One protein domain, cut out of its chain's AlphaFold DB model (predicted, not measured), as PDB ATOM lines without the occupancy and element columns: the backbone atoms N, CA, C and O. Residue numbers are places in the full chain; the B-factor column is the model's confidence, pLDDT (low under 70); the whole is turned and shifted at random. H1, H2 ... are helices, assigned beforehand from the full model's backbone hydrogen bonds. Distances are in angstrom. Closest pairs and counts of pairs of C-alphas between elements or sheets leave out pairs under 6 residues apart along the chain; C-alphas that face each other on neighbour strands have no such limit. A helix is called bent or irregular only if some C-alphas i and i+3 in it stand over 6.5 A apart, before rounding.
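Overview. This is residues 20 to 137 of the 141 residues of an uncharacterized protein of Photorhabdus heterorhabditis (UniProt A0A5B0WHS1). The model is a long helical hairpin, H1 and H2, with a small, loose head of three shorter helices, H3, H4 and H5, at the end where H1 begins and H2 ends. H3 and H5 both pack on the first turns of H1, H4 lies across the end of the hairpin near both of them, and the tight turn between H1 and H2 is at the other extreme. The printed part has 118 residues with five named helices, H1 to H5 in chain order, and no named strand; the class is all helix. It is only just loose, close to extended, with a radius of gyration of the C-alphas of 19.8 A, and spans 62 by 27 by 22 A, the hairpin making most of the length.

Along the chain. Start at C-alpha 23 at (-29.897, 6.049, 29.996); from there H1 runs through residues 23 to 55, 46.5 A, to C-alpha 55 at (-48.295, 36.460, 60.040). H2, residues 61 to 85, comes back over 38.3 A; it is only just irregular, with C-alphas 82 and 85 being 6.7 A apart. Next find H3, residues 93 to 101, 12.2 A, and H4, residues 107 to 119, 18.1 A. H5, residues 126 to 136, covers 16.0 A and ends with C-alpha 136 at (-18.599, 5.415, 23.939).

Arrangement. Begin with H1, the hub, which touches H2, H3 and H5. With its residues 29 to 43 alone it touches H2, opposite ways at a shallow tilt of 12 degrees, a helical hairpin; their closest C-alphas, of Phe 36 and Gln 81, are 6.1 A apart. With residues 24 to 31 alone it touches H3 at a steep tilt of 53 degrees, closest at the C-alphas of Ala 24 and Ile 99, 6.1 A. With residues 24 to 25 alone it only just touches H5, with 3 pairs of C-alphas within 8 A, the closest those of Ile 25 and Leu 129 at 7.1 A. The helix packing is mostly crossed, but only just: 1 of these 3 pairs is at a shallow tilt. H4 is close to but not clearly touching H3, with the C-alphas of Leu 100 and Lys 110 closest at 5.8 A. It is likewise close to but not clearly touching H5, with those of Ile 113 and Leu 129 closest at 7.8 A. H3 and H5 are apart. In H3, H4 and H5 every O i to N i+4 pair is within hydrogen-bond range; in H1 28 of 29 are, in H2 18 of 21.

Size, cuts and confidence. The C-alphas farthest apart, of Glu 57 and Ser 119, are 62.5 A from each other. The printed part has no cut, and no link is long. The mean pLDDT of the printed part is 76.7; look for values under 70 at residues 20, 54 to 59, 85, 87, 121 and 137.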
ATOM      1  N   LEU A  20     -27.542  13.887  29.941       67.00
ATOM      2  CA  LEU A  20     -28.853  13.265  30.139       67.00
ATOM      3  C   LEU A  20     -29.312  12.380  28.969       67.00
ATOM      4  O   LEU A  20     -30.274  11.642  29.140       67.00
ATOM      5  N   ASP A  21     -28.605  12.376  27.834       70.50
ATOM      6  CA  ASP A  21     -28.915  11.468  26.715       70.50
ATOM      7  C   ASP A  21     -28.545  10.002  27.009       70.50
ATOM      8  O   ASP A  21     -29.029   9.092  26.342       70.50
ATOM      9  N   SER A  22     -27.656   9.747  27.980       71.50
ATOM     10  CA  SER A  22     -27.285   8.376  28.358       71.50
ATOM     11  C   SER A  22     -28.291   7.812  29.368       71.50
ATOM     12  O   SER A  22     -28.482   8.425  30.424       71.50
ATOM     13  N   PRO A  23     -28.872   6.622  29.124       73.75
ATOM     14  CA  PRO A  23     -29.897   6.049  29.996       73.75
ATOM     15  C   PRO A  23     -29.372   5.762  31.410       73.75
ATOM     16  O   PRO A  23     -30.085   5.960  32.393       73.75
ATOM     17  N   ALA A  24     -28.099   5.379  31.555       73.69
ATOM     18  CA  ALA A  24     -27.489   5.144  32.864       73.69
ATOM     19  C   ALA A  24     -27.379   6.432  33.702       73.69
ATOM     20  O   ALA A  24     -27.683   6.434  34.900       73.69
ATOM     21  N   ILE A  25     -26.973   7.541  33.074       75.31
ATOM     22  CA  ILE A  25     -26.850   8.848  33.736       75.31
ATOM     23  C   ILE A  25     -28.233   9.450  33.997       75.31
ATOM     24  O   ILE A  25     -28.463   9.990  35.079       75.31
ATOM     25  N   LEU A  26     -29.167   9.304  33.059       79.12
ATOM     26  CA  LEU A  26     -30.553   9.741  33.200       79.12
ATOM     27  C   LEU A  26     -31.248   9.041  34.376       79.12
ATOM     28  O   LEU A  26     -31.914   9.684  35.188       79.12
ATOM     29  N   LEU A  27     -31.037   7.734  34.536       77.69
ATOM     30  CA  LEU A  27     -31.604   6.965  35.640       77.69
ATOM     31  C   LEU A  27     -30.968   7.340  36.987       77.69
ATOM     32  O   LEU A  27     -31.671   7.502  37.991       77.69
ATOM     33  N   ALA A  28     -29.648   7.549  37.020       75.75
ATOM     34  CA  ALA A  28     -28.951   8.080  38.193       75.75
ATOM     35  C   ALA A  28     -29.468   9.475  38.585       75.75
ATOM     36  O   ALA A  28     -29.693   9.751  39.772       75.75
ATOM     37  N   TYR A  29     -29.705  10.325  37.584       77.50
ATOM     38  CA  TYR A  29     -30.290  11.646  37.739       77.50
ATOM     39  C   TYR A  29     -31.704  11.548  38.311       77.50
ATOM     40  O   TYR A  29     -31.948  12.098  39.380       77.50
ATOM     41  N   HIS A  30     -32.611  10.777  37.707       77.81
ATOM     42  CA  HIS A  30     -33.988  10.630  38.191       77.81
ATOM     43  C   HIS A  30     -34.070  10.096  39.624       77.81
ATOM     44  O   HIS A  30     -34.857  10.601  40.429       77.81
ATOM     45  N   LEU A  31     -33.251   9.103  39.979       74.56
ATOM     46  CA  LEU A  31     -33.226   8.546  41.336       74.56
ATOM     47  C   LEU A  31     -32.783   9.575  42.380       74.56
ATOM     48  O   LEU A  31     -33.332   9.617  43.485       74.56
ATOM     49  N   THR A  32     -31.796  10.395  42.034       73.69
ATOM     50  CA  THR A  32     -31.258  11.435  42.916       73.69
ATOM     51  C   THR A  32     -32.205  12.634  42.980       73.69
ATOM     52  O   THR A  32     -32.549  13.112  44.062       73.69
ATOM     53  N   PHE A  33     -32.730  13.050  41.830       76.06
ATOM     54  CA  PHE A  33     -33.639  14.176  41.682       76.06
ATOM     55  C   PHE A  33     -35.004  13.919  42.329       76.06
ATOM     56  O   PHE A  33     -35.583  14.828  42.913       76.06
ATOM     57  N   LYS A  34     -35.509  12.676  42.330       77.88
ATOM     58  CA  LYS A  34     -36.750  12.322  43.042       77.88
ATOM     59  C   LYS A  34     -36.638  12.582  44.546       77.88
ATOM     60  O   LYS A  34     -37.577  13.095  45.150       77.88
ATOM     61  N   ARG A  35     -35.489  12.259  45.150       74.38
ATOM     62  CA  ARG A  35     -35.224  12.536  46.573       74.38
ATOM     63  C   ARG A  35     -35.109  14.031  46.828       74.38
ATOM     64  O   ARG A  35     -35.746  14.533  47.745       74.38
ATOM     65  N   PHE A  36     -34.362  14.729  45.977       78.75
ATOM     66  CA  PHE A  36     -34.239  16.183  46.028       78.75
ATOM     67  C   PHE A  36     -35.608  16.874  45.949       78.75
ATOM     68  O   PHE A  36     -35.926  17.691  46.805       78.75
ATOM     69  N   ARG A  37     -36.456  16.490  44.988       80.31
ATOM     70  CA  ARG A  37     -37.793  17.066  44.797       80.31
ATOM     71  C   ARG A  37     -38.691  16.863  46.017       80.31
ATOM     72  O   ARG A  37     -39.410  17.785  46.383       80.31
ATOM     73  N   LEU A  38     -38.632  15.696  46.663       82.25
ATOM     74  CA  LEU A  38     -39.368  15.439  47.905       82.25
ATOM     75  C   LEU A  38     -38.855  16.302  49.064       82.25
ATOM     76  O   LEU A  38     -39.660  16.925  49.749       82.25
ATOM     77  N   CYS A  39     -37.535  16.386  49.258       82.00
ATOM     78  CA  CYS A  39     -36.942  17.244  50.287       82.00
ATOM     79  C   CYS A  39     -37.284  18.725  50.061       82.00
ATOM     80  O   CYS A  39     -37.663  19.408  51.007       82.00
ATOM     81  N   MET A  40     -37.212  19.199  48.815       83.56
ATOM     82  CA  MET A  40     -37.594  20.561  48.437       83.56
ATOM     83  C   MET A  40     -39.077  20.830  48.677       83.56
ATOM     84  O   MET A  40     -39.416  21.877  49.216       83.56
ATOM     85  N   ALA A  41     -39.961  19.897  48.315       86.50
ATOM     86  CA  ALA A  41     -41.396  20.043  48.545       86.50
ATOM     87  C   ALA A  41     -41.719  20.123  50.044       86.50
ATOM     88  O   ALA A  41     -42.448  21.017  50.461       86.50
ATOM     89  N   LEU A  42     -41.133  19.240  50.860       86.31
ATOM     90  CA  LEU A  42     -41.298  19.267  52.318       86.31
ATOM     91  C   LEU A  42     -40.764  20.566  52.930       86.31
ATOM     92  O   LEU A  42     -41.420  21.156  53.782       86.31
ATOM     93  N   TRP A  43     -39.604  21.036  52.469       86.19
ATOM     94  CA  TRP A  43     -39.031  22.303  52.915       86.19
ATOM     95  C   TRP A  43     -39.902  23.502  52.525       86.19
ATOM     96  O   TRP A  43     -40.126  24.392  53.343       86.19
ATOM     97  N   PHE A  44     -40.459  23.505  51.313       86.56
ATOM     98  CA  PHE A  44     -41.356  24.565  50.859       86.56
ATOM     99  C   PHE A  44     -42.665  24.579  51.658       86.56
ATOM    100  O   PHE A  44     -43.087  25.638  52.117       86.56
ATOM    101  N   ILE A  45     -43.265  23.408  51.907       87.69
ATOM    102  CA  ILE A  45     -44.440  23.263  52.783       87.69
ATOM    103  C   ILE A  45     -44.127  23.808  54.180       87.69
ATOM    104  O   ILE A  45     -44.926  24.559  54.737       87.69
ATOM    105  N   TRP A  46     -42.952  23.483  54.725       84.44
ATOM    106  CA  TRP A  46     -42.514  23.978  56.029       84.44
ATOM    107  C   TRP A  46     -42.397  25.505  56.052       84.44
ATOM    108  O   TRP A  46     -42.877  26.139  56.993       84.44
ATOM    109  N   ILE A  47     -41.779  26.116  55.037       84.94
ATOM    110  CA  ILE A  47     -41.649  27.578  54.940       84.94
ATOM    111  C   ILE A  47     -43.016  28.243  54.858       84.94
ATOM    112  O   ILE A  47     -43.275  29.178  55.609       84.94
ATOM    113  N   VAL A  48     -43.895  27.751  53.985       85.81
ATOM    114  CA  VAL A  48     -45.239  28.313  53.815       85.81
ATOM    115  C   VAL A  48     -46.029  28.212  55.121       85.81
ATOM    116  O   VAL A  48     -46.603  29.204  55.557       85.81
ATOM    117  N   ALA A  49     -45.985  27.063  55.799       82.12
ATOM    118  CA  ALA A  49     -46.615  26.895  57.107       82.12
ATOM    119  C   ALA A  49     -46.020  27.842  58.165       82.12
ATOM    120  O   ALA A  49     -46.760  28.450  58.933       82.12
ATOM    121  N   SER A  50     -44.695  28.021  58.173       79.06
ATOM    122  CA  SER A  50     -44.016  28.935  59.104       79.06
ATOM    123  C   SER A  50     -44.408  30.393  58.860       79.06
ATOM    124  O   SER A  50     -44.610  31.135  59.816       79.06
ATOM    125  N   LEU A  51     -44.548  30.804  57.594       78.38
ATOM    126  CA  LEU A  51     -44.987  32.149  57.221       78.38
ATOM    127  C   LEU A  51     -46.444  32.390  57.619       78.38
ATOM    128  O   LEU A  51     -46.727  33.400  58.255       78.38
ATOM    129  N   ILE A  52     -47.353  31.456  57.318       80.12
ATOM    130  CA  ILE A  52     -48.775  31.567  57.690       80.12
ATOM    131  C   ILE A  52     -48.928  31.691  59.212       80.12
ATOM    132  O   ILE A  52     -49.641  32.570  59.690       80.12
ATOM    133  N   CYS A  53     -48.211  30.868  59.982       71.81
ATOM    134  CA  CYS A  53     -48.219  30.948  61.444       71.81
ATOM    135  C   CYS A  53     -47.531  32.219  61.981       71.81
ATOM    136  O   CYS A  53     -47.896  32.700  63.050       71.81
ATOM    137  N   GLY A  54     -46.545  32.761  61.258       69.50
ATOM    138  CA  GLY A  54     -45.820  33.982  61.629       69.50
ATOM    139  C   GLY A  54     -46.614  35.265  61.393       69.50
ATOM    140  O   GLY A  54     -46.551  36.171  62.216       69.50
ATOM    141  N   PHE A  55     -47.403  35.328  60.317       65.88
ATOM    142  CA  PHE A  55     -48.295  36.460  60.040       65.88
ATOM    143  C   PHE A  55     -49.499  36.529  60.994       65.88
ATOM    144  O   PHE A  55     -50.091  37.592  61.139       65.88
ATOM    145  N   GLY A  56     -49.849  35.425  61.659       63.22
ATOM    146  CA  GLY A  56     -50.989  35.347  62.578       63.22
ATOM    147  C   GLY A  56     -50.725  35.789  64.025       63.22
ATOM    148  O   GLY A  56     -51.518  35.426  64.882       63.22
ATOM    149  N   GLU A  57     -49.624  36.487  64.331       58.69
ATOM    150  CA  GLU A  57     -49.231  36.940  65.692       58.69
ATOM    151  C   GLU A  57     -49.032  35.839  66.766       58.69
ATOM    152  O   GLU A  57     -48.720  36.139  67.917       58.69
ATOM    153  N   LEU A  58     -49.123  34.550  66.421       61.16
ATOM    154  CA  LEU A  58     -49.170  33.456  67.406       61.16
ATOM    155  C   LEU A  58     -47.828  32.787  67.746       61.16
ATOM    156  O   LEU A  58     -47.805  31.849  68.548       61.16
ATOM    157  N   LEU A  59     -46.706  33.202  67.153       61.75
ATOM    158  CA  LEU A  59     -45.439  32.489  67.328       61.75
ATOM    159  C   LEU A  59     -44.537  33.143  68.387       61.75
ATOM    160  O   LEU A  59     -43.958  34.201  68.135       61.75
ATOM    161  N   PRO A  60     -44.335  32.508  69.560       70.94
ATOM    162  CA  PRO A  60     -43.380  33.000  70.541       70.94
ATOM    163  C   PRO A  60     -41.967  32.972  69.950       70.94
ATOM    164  O   PRO A  60     -41.612  32.052  69.216       70.94
ATOM    165  N   VAL A  61     -41.117  33.924  70.345       70.56
ATOM    166  CA  VAL A  61     -39.710  34.056  69.901       70.56
ATOM    167  C   VAL A  61     -38.932  32.726  69.975       70.56
ATOM    168  O   VAL A  61     -38.069  32.450  69.144       70.56
ATOM    169  N   ARG A  62     -39.295  31.839  70.910       70.00
ATOM    170  CA  ARG A  62     -38.749  30.477  71.053       70.00
ATOM    171  C   ARG A  62     -38.942  29.597  69.808       70.00
ATOM    172  O   ARG A  62     -38.062  28.805  69.488       70.00
ATOM    173  N   TYR A  63     -40.053  29.744  69.088       75.19
ATOM    174  CA  TYR A  63     -40.303  29.029  67.835       75.19
ATOM    175  C   TYR A  63     -39.417  29.545  66.700       75.19
ATOM    176  O   TYR A  63     -38.934  28.765  65.882       75.19
ATOM    177  N   LEU A  64     -39.149  30.849  66.665       70.69
ATOM    178  CA  LEU A  64     -38.263  31.453  65.671       70.69
ATOM    179  C   LEU A  64     -36.809  30.989  65.878       70.69
ATOM    180  O   LEU A  64     -36.131  30.607  64.927       70.69
ATOM    181  N   ILE A  65     -36.384  30.892  67.142       78.50
ATOM    182  CA  ILE A  65     -35.074  30.349  67.537       78.50
ATOM    183  C   ILE A  65     -34.933  28.860  67.178       78.50
ATOM    184  O   ILE A  65     -33.837  28.424  66.840       78.50
ATOM    185  N   PHE A  66     -36.015  28.074  67.215       77.81
ATOM    186  CA  PHE A  66     -35.982  26.652  66.847       77.81
ATOM    187  C   PHE A  66     -36.130  26.408  65.334       77.81
ATOM    188  O   PHE A  66     -35.494  25.519  64.774       77.81
ATOM    189  N   SER A  67     -36.946  27.204  64.642       77.56
ATOM    190  CA  SER A  67     -37.228  27.020  63.212       77.56
ATOM    191  C   SER A  67     -36.057  27.418  62.311       77.56
ATOM    192  O   SER A  67     -35.796  26.719  61.332       77.56
ATOM    193  N   LEU A  68     -35.305  28.468  62.657       80.88
ATOM    194  CA  LEU A  68     -34.109  28.892  61.919       80.88
ATOM    195  C   LEU A  68     -33.057  27.775  61.766       80.88
ATOM    196  O   LEU A  68     -32.700  27.458  60.629       80.88
ATOM    197  N   PRO A  69     -32.567  27.123  62.839       84.62
ATOM    198  CA  PRO A  69     -31.599  26.040  62.701       84.62
ATOM    199  C   PRO A  69     -32.172  24.852  61.923       84.62
ATOM    200  O   PRO A  69     -31.453  24.275  61.111       84.62
ATOM    201  N   CYS A  70     -33.463  24.524  62.069       82.00
ATOM    202  CA  CYS A  70     -34.107  23.501  61.237       82.00
ATOM    203  C   CYS A  70     -34.089  23.862  59.743       82.00
ATOM    204  O   CYS A  70     -33.832  22.991  58.911       82.00
ATOM    205  N   GLN A  71     -34.304  25.132  59.387       83.50
ATOM    206  CA  GLN A  71     -34.214  25.599  58.002       83.50
ATOM    207  C   GLN A  71     -32.780  25.533  57.465       83.50
ATOM    208  O   GLN A  71     -32.582  25.034  56.357       83.50
ATOM    209  N   PHE A  72     -31.778  25.957  58.242       83.12
ATOM    210  CA  PHE A  72     -30.368  25.830  57.852       83.12
ATOM    211  C   PHE A  72     -29.961  24.370  57.639       83.12
ATOM    212  O   PHE A  72     -29.293  24.043  56.658       83.12
ATOM    213  N   LEU A  73     -30.410  23.476  58.520       84.56
ATOM    214  CA  LEU A  73     -30.129  22.048  58.429       84.56
ATOM    215  C   LEU A  73     -30.807  21.435  57.193       84.56
ATOM    216  O   LEU A  73     -30.182  20.669  56.460       84.56
ATOM    217  N   ALA A  74     -32.043  21.843  56.891       82.31
ATOM    218  CA  ALA A  74     -32.740  21.446  55.672       82.31
ATOM    219  C   ALA A  74     -32.021  21.936  54.403       82.31
ATOM    220  O   ALA A  74     -31.830  21.146  53.479       82.31
ATOM    221  N   ILE A  75     -31.551  23.188  54.371       83.06
ATOM    222  CA  ILE A  75     -30.750  23.723  53.256       83.06
ATOM    223  C   ILE A  75     -29.456  22.916  53.095       83.06
ATOM    224  O   ILE A  75     -29.107  22.546  51.976       83.06
ATOM    225  N   GLY A  76     -28.776  22.580  54.194       82.31
ATOM    226  CA  GLY A  76     -27.581  21.733  54.170       82.31
ATOM    227  C   GLY A  76     -27.849  20.348  53.575       82.31
ATOM    228  O   GLY A  76     -27.086  19.874  52.733       82.31
ATOM    229  N   ILE A  77     -28.970  19.717  53.940       80.69
ATOM    230  CA  ILE A  77     -29.393  18.432  53.365       80.69
ATOM    231  C   ILE A  77     -29.696  18.581  51.868       80.69
ATOM    232  O   ILE A  77     -29.247  17.761  51.068       80.69
ATOM    233  N   ILE A  78     -30.423  19.625  51.471       79.00
ATOM    234  CA  ILE A  78     -30.773  19.908  50.072       79.00
ATOM    235  C   ILE A  78     -29.503  20.111  49.229       79.00
ATOM    236  O   ILE A  78     -29.353  19.476  48.183       79.00
ATOM    237  N   GLN A  79     -28.559  20.916  49.716       76.69
ATOM    238  CA  GLN A  79     -27.247  21.136  49.099       76.69
ATOM    239  C   GLN A  79     -26.446  19.833  48.986       76.69
ATOM    240  O   GLN A  79     -25.893  19.521  47.932       76.69
ATOM    241  N   PHE A  80     -26.434  19.004  50.036       76.81
ATOM    242  CA  PHE A  80     -25.756  17.706  50.007       76.81
ATOM    243  C   PHE A  80     -26.350  16.741  48.965       76.81
ATOM    244  O   PHE A  80     -25.611  15.962  48.343       76.81
ATOM    245  N   GLN A  81     -27.673  16.781  48.772       72.69
ATOM    246  CA  GLN A  81     -28.367  15.998  47.746       72.69
ATOM    247  C   GLN A  81     -28.108  16.544  46.335       72.69
ATOM    248  O   GLN A  81     -27.937  15.744  45.420       72.69
ATOM    249  N   LEU A  82     -28.011  17.863  46.145       70.12
ATOM    250  CA  LEU A  82     -27.618  18.462  44.859       70.12
ATOM    251  C   LEU A  82     -26.197  18.066  44.466       70.12
ATOM    252  O   LEU A  82     -25.968  17.585  43.359       70.12
ATOM    253  N   ASN A  83     -25.268  18.118  45.419       73.31
ATOM    254  CA  ASN A  83     -23.904  17.645  45.213       73.31
ATOM    255  C   ASN A  83     -23.810  16.126  45.019       73.31
ATOM    256  O   ASN A  83     -22.715  15.603  44.818       73.31
ATOM    257  N   ALA A  84     -24.918  15.374  45.088       70.94
ATOM    258  CA  ALA A  84     -24.889  13.929  44.906       70.94
ATOM    259  C   ALA A  84     -24.503  13.462  43.499       70.94
ATOM    260  O   ALA A  84     -24.001  12.348  43.363       70.94
ATOM    261  N   LEU A  85     -24.684  14.319  42.495       69.75
ATOM    262  CA  LEU A  85     -24.338  14.050  41.100       69.75
ATOM    263  C   LEU A  85     -22.978  14.646  40.690       69.75
ATOM    264  O   LEU A  85     -22.587  14.538  39.525       69.75
ATOM    265  N   HIS A  86     -22.237  15.219  41.647       74.75
ATOM    266  CA  HIS A  86     -20.906  15.771  41.417       74.75
ATOM    267  C   HIS A  86     -19.930  14.668  40.958       74.75
ATOM    268  O   HIS A  86     -19.927  13.582  41.551       74.75
ATOM    269  N   PRO A  87     -19.075  14.917  39.947       67.44
ATOM    270  CA  PRO A  87     -18.197  13.903  39.352       67.44
ATOM    271  C   PRO A  87     -17.267  13.229  40.368       67.44
ATOM    272  O   PRO A  87     -16.988  12.035  40.265       67.44
ATOM    273  N   GLU A  88     -16.832  13.957  41.393       72.31
ATOM    274  CA  GLU A  88     -15.962  13.410  42.437       72.31
ATOM    275  C   GLU A  88     -16.687  12.557  43.482       72.31
ATOM    276  O   GLU A  88     -16.041  11.839  44.249       72.31
ATOM    277  N   LYS A  89     -18.024  12.599  43.533       75.56
ATOM    278  CA  LYS A  89     -18.755  11.887  44.576       75.56
ATOM    279  C   LYS A  89     -18.750  10.390  44.308       75.56
ATOM    280  O   LYS A  89     -19.040   9.914  43.208       75.56
ATOM    281  N   LYS A  90     -18.465   9.640  45.371       77.62
ATOM    282  CA  LYS A  90     -18.553   8.184  45.392       77.62
ATOM    283  C   LYS A  90     -19.985   7.737  45.113       77.62
ATOM    284  O   LYS A  90     -20.925   8.115  45.815       77.62
ATOM    285  N   MET A  91     -20.128   6.879  44.118       75.44
ATOM    286  CA  MET A  91     -21.393   6.265  43.772       75.44
ATOM    287  C   MET A  91     -21.788   5.255  44.853       75.44
ATOM    288  O   MET A  91     -20.992   4.423  45.299       75.44
ATOM    289  N   SER A  92     -23.042   5.318  45.299       75.75
ATOM    290  CA  SER A  92     -23.566   4.342  46.253       75.75
ATOM    291  C   SER A  92     -23.741   2.978  45.579       75.75
ATOM    292  O   SER A  92     -24.270   2.901  44.469       75.75
ATOM    293  N   LYS A  93     -23.407   1.890  46.288       76.69
ATOM    294  CA  LYS A  93     -23.673   0.508  45.839       76.69
ATOM    295  C   LYS A  93     -25.149   0.286  45.484       76.69
ATOM    296  O   LYS A  93     -25.449  -0.449  44.551       76.69
ATOM    297  N   ASN A  94     -26.062   0.972  46.178       79.12
ATOM    298  CA  ASN A  94     -27.501   0.918  45.910       79.12
ATOM    299  C   ASN A  94     -27.896   1.614  44.604       79.12
ATOM    300  O   ASN A  94     -28.903   1.259  44.000       79.12
ATOM    301  N   LEU A  95     -27.148   2.637  44.194       74.75
ATOM    302  CA  LEU A  95     -27.383   3.332  42.932       74.75
ATOM    303  C   LEU A  95     -26.833   2.480  41.782       74.75
ATOM    304  O   LEU A  95     -27.546   2.229  40.820       74.75
ATOM    305  N   LEU A  96     -25.628   1.926  41.948       76.50
ATOM    306  CA  LEU A  96     -25.014   1.016  40.980       76.50
ATOM    307  C   LEU A  96     -25.867  -0.235  40.733       76.50
ATOM    308  O   LEU A  96     -26.117  -0.596  39.588       76.50
ATOM    309  N   SER A  97     -26.367  -0.874  41.795       79.75
ATOM    310  CA  SER A  97     -27.219  -2.059  41.656       79.75
ATOM    311  C   SER A  97     -28.543  -1.754  40.956       79.75
ATOM    312  O   SER A  97     -29.047  -2.607  40.231       79.75
ATOM    313  N   LYS A  98     -29.093  -0.545  41.119       81.50
ATOM    314  CA  LYS A  98     -30.286  -0.099  40.386       81.50
ATOM    315  C   LYS A  98     -30.009   0.141  38.906       81.50
ATOM    316  O   LYS A  98     -30.831  -0.258  38.095       81.50
ATOM    317  N   ILE A  99     -28.860   0.725  38.557       80.88
ATOM    318  CA  ILE A  99     -28.451   0.884  37.153       80.88
ATOM    319  C   ILE A  99     -28.265  -0.490  36.498       80.88
ATOM    320  O   ILE A  99     -28.827  -0.747  35.440       80.88
ATOM    321  N   LEU A 100     -27.560  -1.414  37.160       80.38
ATOM    322  CA  LEU A 100     -27.307  -2.758  36.625       80.38
ATOM    323  C   LEU A 100     -28.573  -3.617  36.478       80.38
ATOM    324  O   LEU A 100     -28.584  -4.535  35.665       80.38
ATOM    325  N   LYS A 101     -29.618  -3.338  37.264       82.50
ATOM    326  CA  LYS A 101     -30.922  -4.018  37.189       82.50
ATOM    327  C   LYS A 101     -31.925  -3.324  36.266       82.50
ATOM    328  O   LYS A 101     -33.000  -3.871  36.054       82.50
ATOM    329  N   SER A 102     -31.622  -2.126  35.767       79.19
ATOM    330  CA  SER A 102     -32.540  -1.397  34.893       79.19
ATOM    331  C   SER A 102     -32.570  -2.015  33.500       79.19
ATOM    332  O   SER A 102     -31.519  -2.313  32.943       79.19
ATOM    333  N   ASN A 103     -33.758  -2.151  32.913       75.44
ATOM    334  CA  ASN A 103     -33.915  -2.562  31.515       75.44
ATOM    335  C   ASN A 103     -33.638  -1.414  30.527       75.44
ATOM    336  O   ASN A 103     -33.507  -1.663  29.338       75.44
ATOM    337  N   GLU A 104     -33.544  -0.170  31.009       75.31
ATOM    338  CA  GLU A 104     -33.298   1.015  30.170       75.31
ATOM    339  C   GLU A 104     -31.827   1.149  29.748       75.31
ATOM    340  O   GLU A 104     -31.513   1.860  28.801       75.31
ATOM    341  N   VAL A 105     -30.916   0.475  30.455       76.94
ATOM    342  CA  VAL A 105     -29.472   0.512  30.192       76.94
ATOM    343  C   VAL A 105     -29.094  -0.706  29.356       76.94
ATOM    344  O   VAL A 105     -29.446  -1.827  29.725       76.94
ATOM    345  N   SER A 106     -28.356  -0.494  28.262       79.69
ATOM    346  CA  SER A 106     -27.897  -1.584  27.392       79.69
ATOM    347  C   SER A 106     -27.032  -2.592  28.161       79.69
ATOM    348  O   SER A 106     -26.269  -2.219  29.058       79.69
ATOM    349  N   GLU A 107     -27.117  -3.875  27.801       80.00
ATOM    350  CA  GLU A 107     -26.266  -4.922  28.384       80.00
ATOM    351  C   GLU A 107     -24.772  -4.659  28.135       80.00
ATOM    352  O   GLU A 107     -23.955  -4.938  29.013       80.00
ATOM    353  N   ASP A 108     -24.419  -4.014  27.018       79.56
ATOM    354  CA  ASP A 108     -23.039  -3.617  26.722       79.56
ATOM    355  C   ASP A 108     -22.538  -2.546  27.701       79.56
ATOM    356  O   ASP A 108     -21.455  -2.673  28.279       79.56
ATOM    357  N   GLU A 109     -23.354  -1.521  27.979       76.50
ATOM    358  CA  GLU A 109     -23.029  -0.490  28.974       76.50
ATOM    359  C   GLU A 109     -22.917  -1.100  30.378       76.50
ATOM    360  O   GLU A 109     -21.989  -0.787  31.130       76.50
ATOM    361  N   LYS A 110     -23.807  -2.034  30.736       81.19
ATOM    362  CA  LYS A 110     -23.726  -2.764  32.012       81.19
ATOM    363  C   LYS A 110     -22.450  -3.594  32.108       81.19
ATOM    364  O   LYS A 110     -21.827  -3.614  33.173       81.19
ATOM    365  N   ALA A 111     -22.055  -4.274  31.034       81.38
ATOM    366  CA  ALA A 111     -20.832  -5.064  30.988       81.38
ATOM    367  C   ALA A 111     -19.589  -4.176  31.157       81.38
ATOM    368  O   ALA A 111     -18.706  -4.506  31.954       81.38
ATOM    369  N   GLN A 112     -19.548  -3.014  30.501       80.56
ATOM    370  CA  GLN A 112     -18.457  -2.051  30.663       80.56
ATOM    371  C   GLN A 112     -18.401  -1.475  32.088       80.56
ATOM    372  O   GLN A 112     -17.328  -1.438  32.694       80.56
ATOM    373  N   ILE A 113     -19.545  -1.103  32.677       80.75
ATOM    374  CA  ILE A 113     -19.620  -0.622  34.067       80.75
ATOM    375  C   ILE A 113     -19.133  -1.703  35.044       80.75
ATOM    376  O   ILE A 113     -18.366  -1.405  35.962       80.75
ATOM    377  N   ARG A 114     -19.528  -2.969  34.845       80.19
ATOM    378  CA  ARG A 114     -19.036  -4.101  35.651       80.19
ATOM    379  C   ARG A 114     -17.530  -4.283  35.505       80.19
ATOM    380  O   ARG A 114     -16.859  -4.512  36.506       80.19
ATOM    381  N   LYS A 115     -16.997  -4.147  34.291       81.62
ATOM    382  CA  LYS A 115     -15.559  -4.258  34.032       81.62
ATOM    383  C   LYS A 115     -14.777  -3.187  34.792       81.62
ATOM    384  O   LYS A 115     -13.831  -3.539  35.486       81.62
ATOM    385  N   ILE A 116     -15.228  -1.929  34.751       77.69
ATOM    386  CA  ILE A 116     -14.628  -0.828  35.526       77.69
ATOM    387  C   ILE A 116     -14.722  -1.105  37.027       77.69
ATOM    388  O   ILE A 116     -13.761  -0.877  37.757       77.69
ATOM    389  N   PHE A 117     -15.860  -1.622  37.494       72.12
ATOM    390  CA  PHE A 117     -16.058  -1.947  38.905       72.12
ATOM    391  C   PHE A 117     -15.109  -3.046  39.404       72.12
ATOM    392  O   PHE A 117     -14.631  -2.965  40.529       72.12
ATOM    393  N   ILE A 118     -14.830  -4.059  38.578       74.12
ATOM    394  CA  ILE A 118     -13.912  -5.155  38.918       74.12
ATOM    395  C   ILE A 118     -12.450  -4.700  38.821       74.12
ATOM    396  O   ILE A 118     -11.631  -5.097  39.644       74.12
ATOM    397  N   SER A 119     -12.107  -3.873  37.829       73.81
ATOM    398  CA  SER A 119     -10.719  -3.475  37.571       73.81
ATOM    399  C   SER A 119     -10.208  -2.358  38.481       73.81
ATOM    400  O   SER A 119      -9.000  -2.161  38.588       73.81
ATOM    401  N   LYS A 120     -11.101  -1.570  39.089       73.75
ATOM    402  CA  LYS A 120     -10.728  -0.375  39.849       73.75
ATOM    403  C   LYS A 120     -10.611  -0.707  41.341       73.75
ATOM    404  O   LYS A 120     -11.585  -1.109  41.965       73.75
ATOM    405  N   SER A 121      -9.425  -0.502  41.925       64.62
ATOM    406  CA  SER A 121      -9.219  -0.627  43.384       64.62
ATOM    407  C   SER A 121      -9.886   0.513  44.165       64.62
ATOM    408  O   SER A 121     -10.222   0.373  45.342       64.62
ATOM    409  N   GLU A 122     -10.104   1.644  43.496       70.75
ATOM    410  CA  GLU A 122     -10.779   2.813  44.035       70.75
ATOM    411  C   GLU A 122     -12.307   2.730  43.936       70.75
ATOM    412  O   GLU A 122     -12.863   2.102  43.031       70.75
ATOM    413  N   PRO A 123     -13.027   3.438  44.824       71.25
ATOM    414  CA  PRO A 123     -14.473   3.499  44.747       71.25
ATOM    415  C   PRO A 123     -14.950   4.185  43.463       71.25
ATOM    416  O   PRO A 123     -14.506   5.286  43.135       71.25
ATOM    417  N   LEU A 124     -15.920   3.557  42.796       78.00
ATOM    418  CA  LEU A 124     -16.585   4.104  41.616       78.00
ATOM    419  C   LEU A 124     -17.171   5.490  41.926       78.00
ATOM    420  O   LEU A 124     -17.895   5.658  42.916       78.00
ATOM    421  N   ARG A 125     -16.857   6.479  41.093       81.88
ATOM    422  CA  ARG A 125     -17.344   7.857  41.217       81.88
ATOM    423  C   ARG A 125     -18.345   8.162  40.111       81.88
ATOM    424  O   ARG A 125     -18.322   7.527  39.060       81.88
ATOM    425  N   MET A 126     -19.201   9.159  40.322       79.06
ATOM    426  CA  MET A 126     -20.142   9.601  39.285       79.06
ATOM    427  C   MET A 126     -19.412  10.044  38.001       79.06
ATOM    428  O   MET A 126     -19.881   9.780  36.900       79.06
ATOM    429  N   GLY A 127     -18.209  10.613  38.136       75.00
ATOM    430  CA  GLY A 127     -17.334  10.967  37.017       75.00
ATOM    431  C   GLY A 127     -16.885   9.781  36.162       75.00
ATOM    432  O   GLY A 127     -16.631   9.957  34.976       75.00
ATOM    433  N   ASP A 128     -16.840   8.562  36.710       77.31
ATOM    434  CA  ASP A 128     -16.509   7.372  35.917       77.31
ATOM    435  C   ASP A 128     -17.626   7.044  34.910       77.31
ATOM    436  O   ASP A 128     -17.333   6.622  33.796       77.31
ATOM    437  N   LEU A 129     -18.896   7.302  35.260       76.88
ATOM    438  CA  LEU A 129     -20.026   7.174  34.329       76.88
ATOM    439  C   LEU A 129     -19.981   8.241  33.232       76.88
ATOM    440  O   LEU A 129     -20.226   7.925  32.070       76.88
ATOM    441  N   TYR A 130     -19.646   9.488  33.582       76.00
ATOM    442  CA  TYR A 130     -19.497  10.557  32.588       76.00
ATOM    443  C   TYR A 130     -18.372  10.237  31.595       76.00
ATOM    444  O   TYR A 130     -18.581  10.314  30.387       76.00
ATOM    445  N   ARG A 131     -17.225   9.755  32.090       77.69
ATOM    446  CA  ARG A 131     -16.090   9.329  31.254       77.69
ATOM    447  C   ARG A 131     -16.412   8.125  30.373       77.69
ATOM    448  O   ARG A 131     -15.990   8.098  29.223       77.69
ATOM    449  N   LEU A 132     -17.159   7.147  30.889       77.88
ATOM    450  CA  LEU A 132     -17.613   5.993  30.106       77.88
ATOM    451  C   LEU A 132     -18.455   6.442  28.907       77.88
ATOM    452  O   LEU A 132     -18.236   5.996  27.784       77.88
ATOM    453  N   ARG A 133     -19.382   7.374  29.135       75.69
ATOM    454  CA  ARG A 133     -20.183   7.952  28.059       75.69
ATOM    455  C   ARG A 133     -19.311   8.684  27.035       75.69
ATOM    456  O   ARG A 133     -19.492   8.492  25.835       75.69
ATOM    457  N   ASP A 134     -18.376   9.508  27.502       74.69
ATOM    458  CA  ASP A 134     -17.480  10.262  26.621       74.69
ATOM    459  C   ASP A 134     -16.591   9.332  25.777       74.69
ATOM    460  O   ASP A 134     -16.291   9.657  24.628       74.69
ATOM    461  N   PHE A 135     -16.236   8.154  26.302       75.19
ATOM    462  CA  PHE A 135     -15.537   7.097  25.569       75.19
ATOM    463  C   PHE A 135     -16.431   6.428  24.515       75.19
ATOM    464  O   PHE A 135     -16.039   6.327  23.355       75.19
ATOM    465  N   ASN A 136     -17.660   6.047  24.875       72.50
ATOM    466  CA  ASN A 136     -18.599   5.415  23.939       72.50
ATOM    467  C   ASN A 136     -18.993   6.340  22.776       72.50
ATOM    468  O   ASN A 136     -19.270   5.862  21.684       72.50
ATOM    469  N   ARG A 137     -18.959   7.664  22.970       68.19
ATOM    470  CA  ARG A 137     -19.200   8.641  21.896       68.19
ATOM    471  C   ARG A 137     -18.027   8.777  20.913       68.19
ATOM    472  O   ARG A 137     -18.221   9.270  19.806       68.19
TER     473      ARG A 137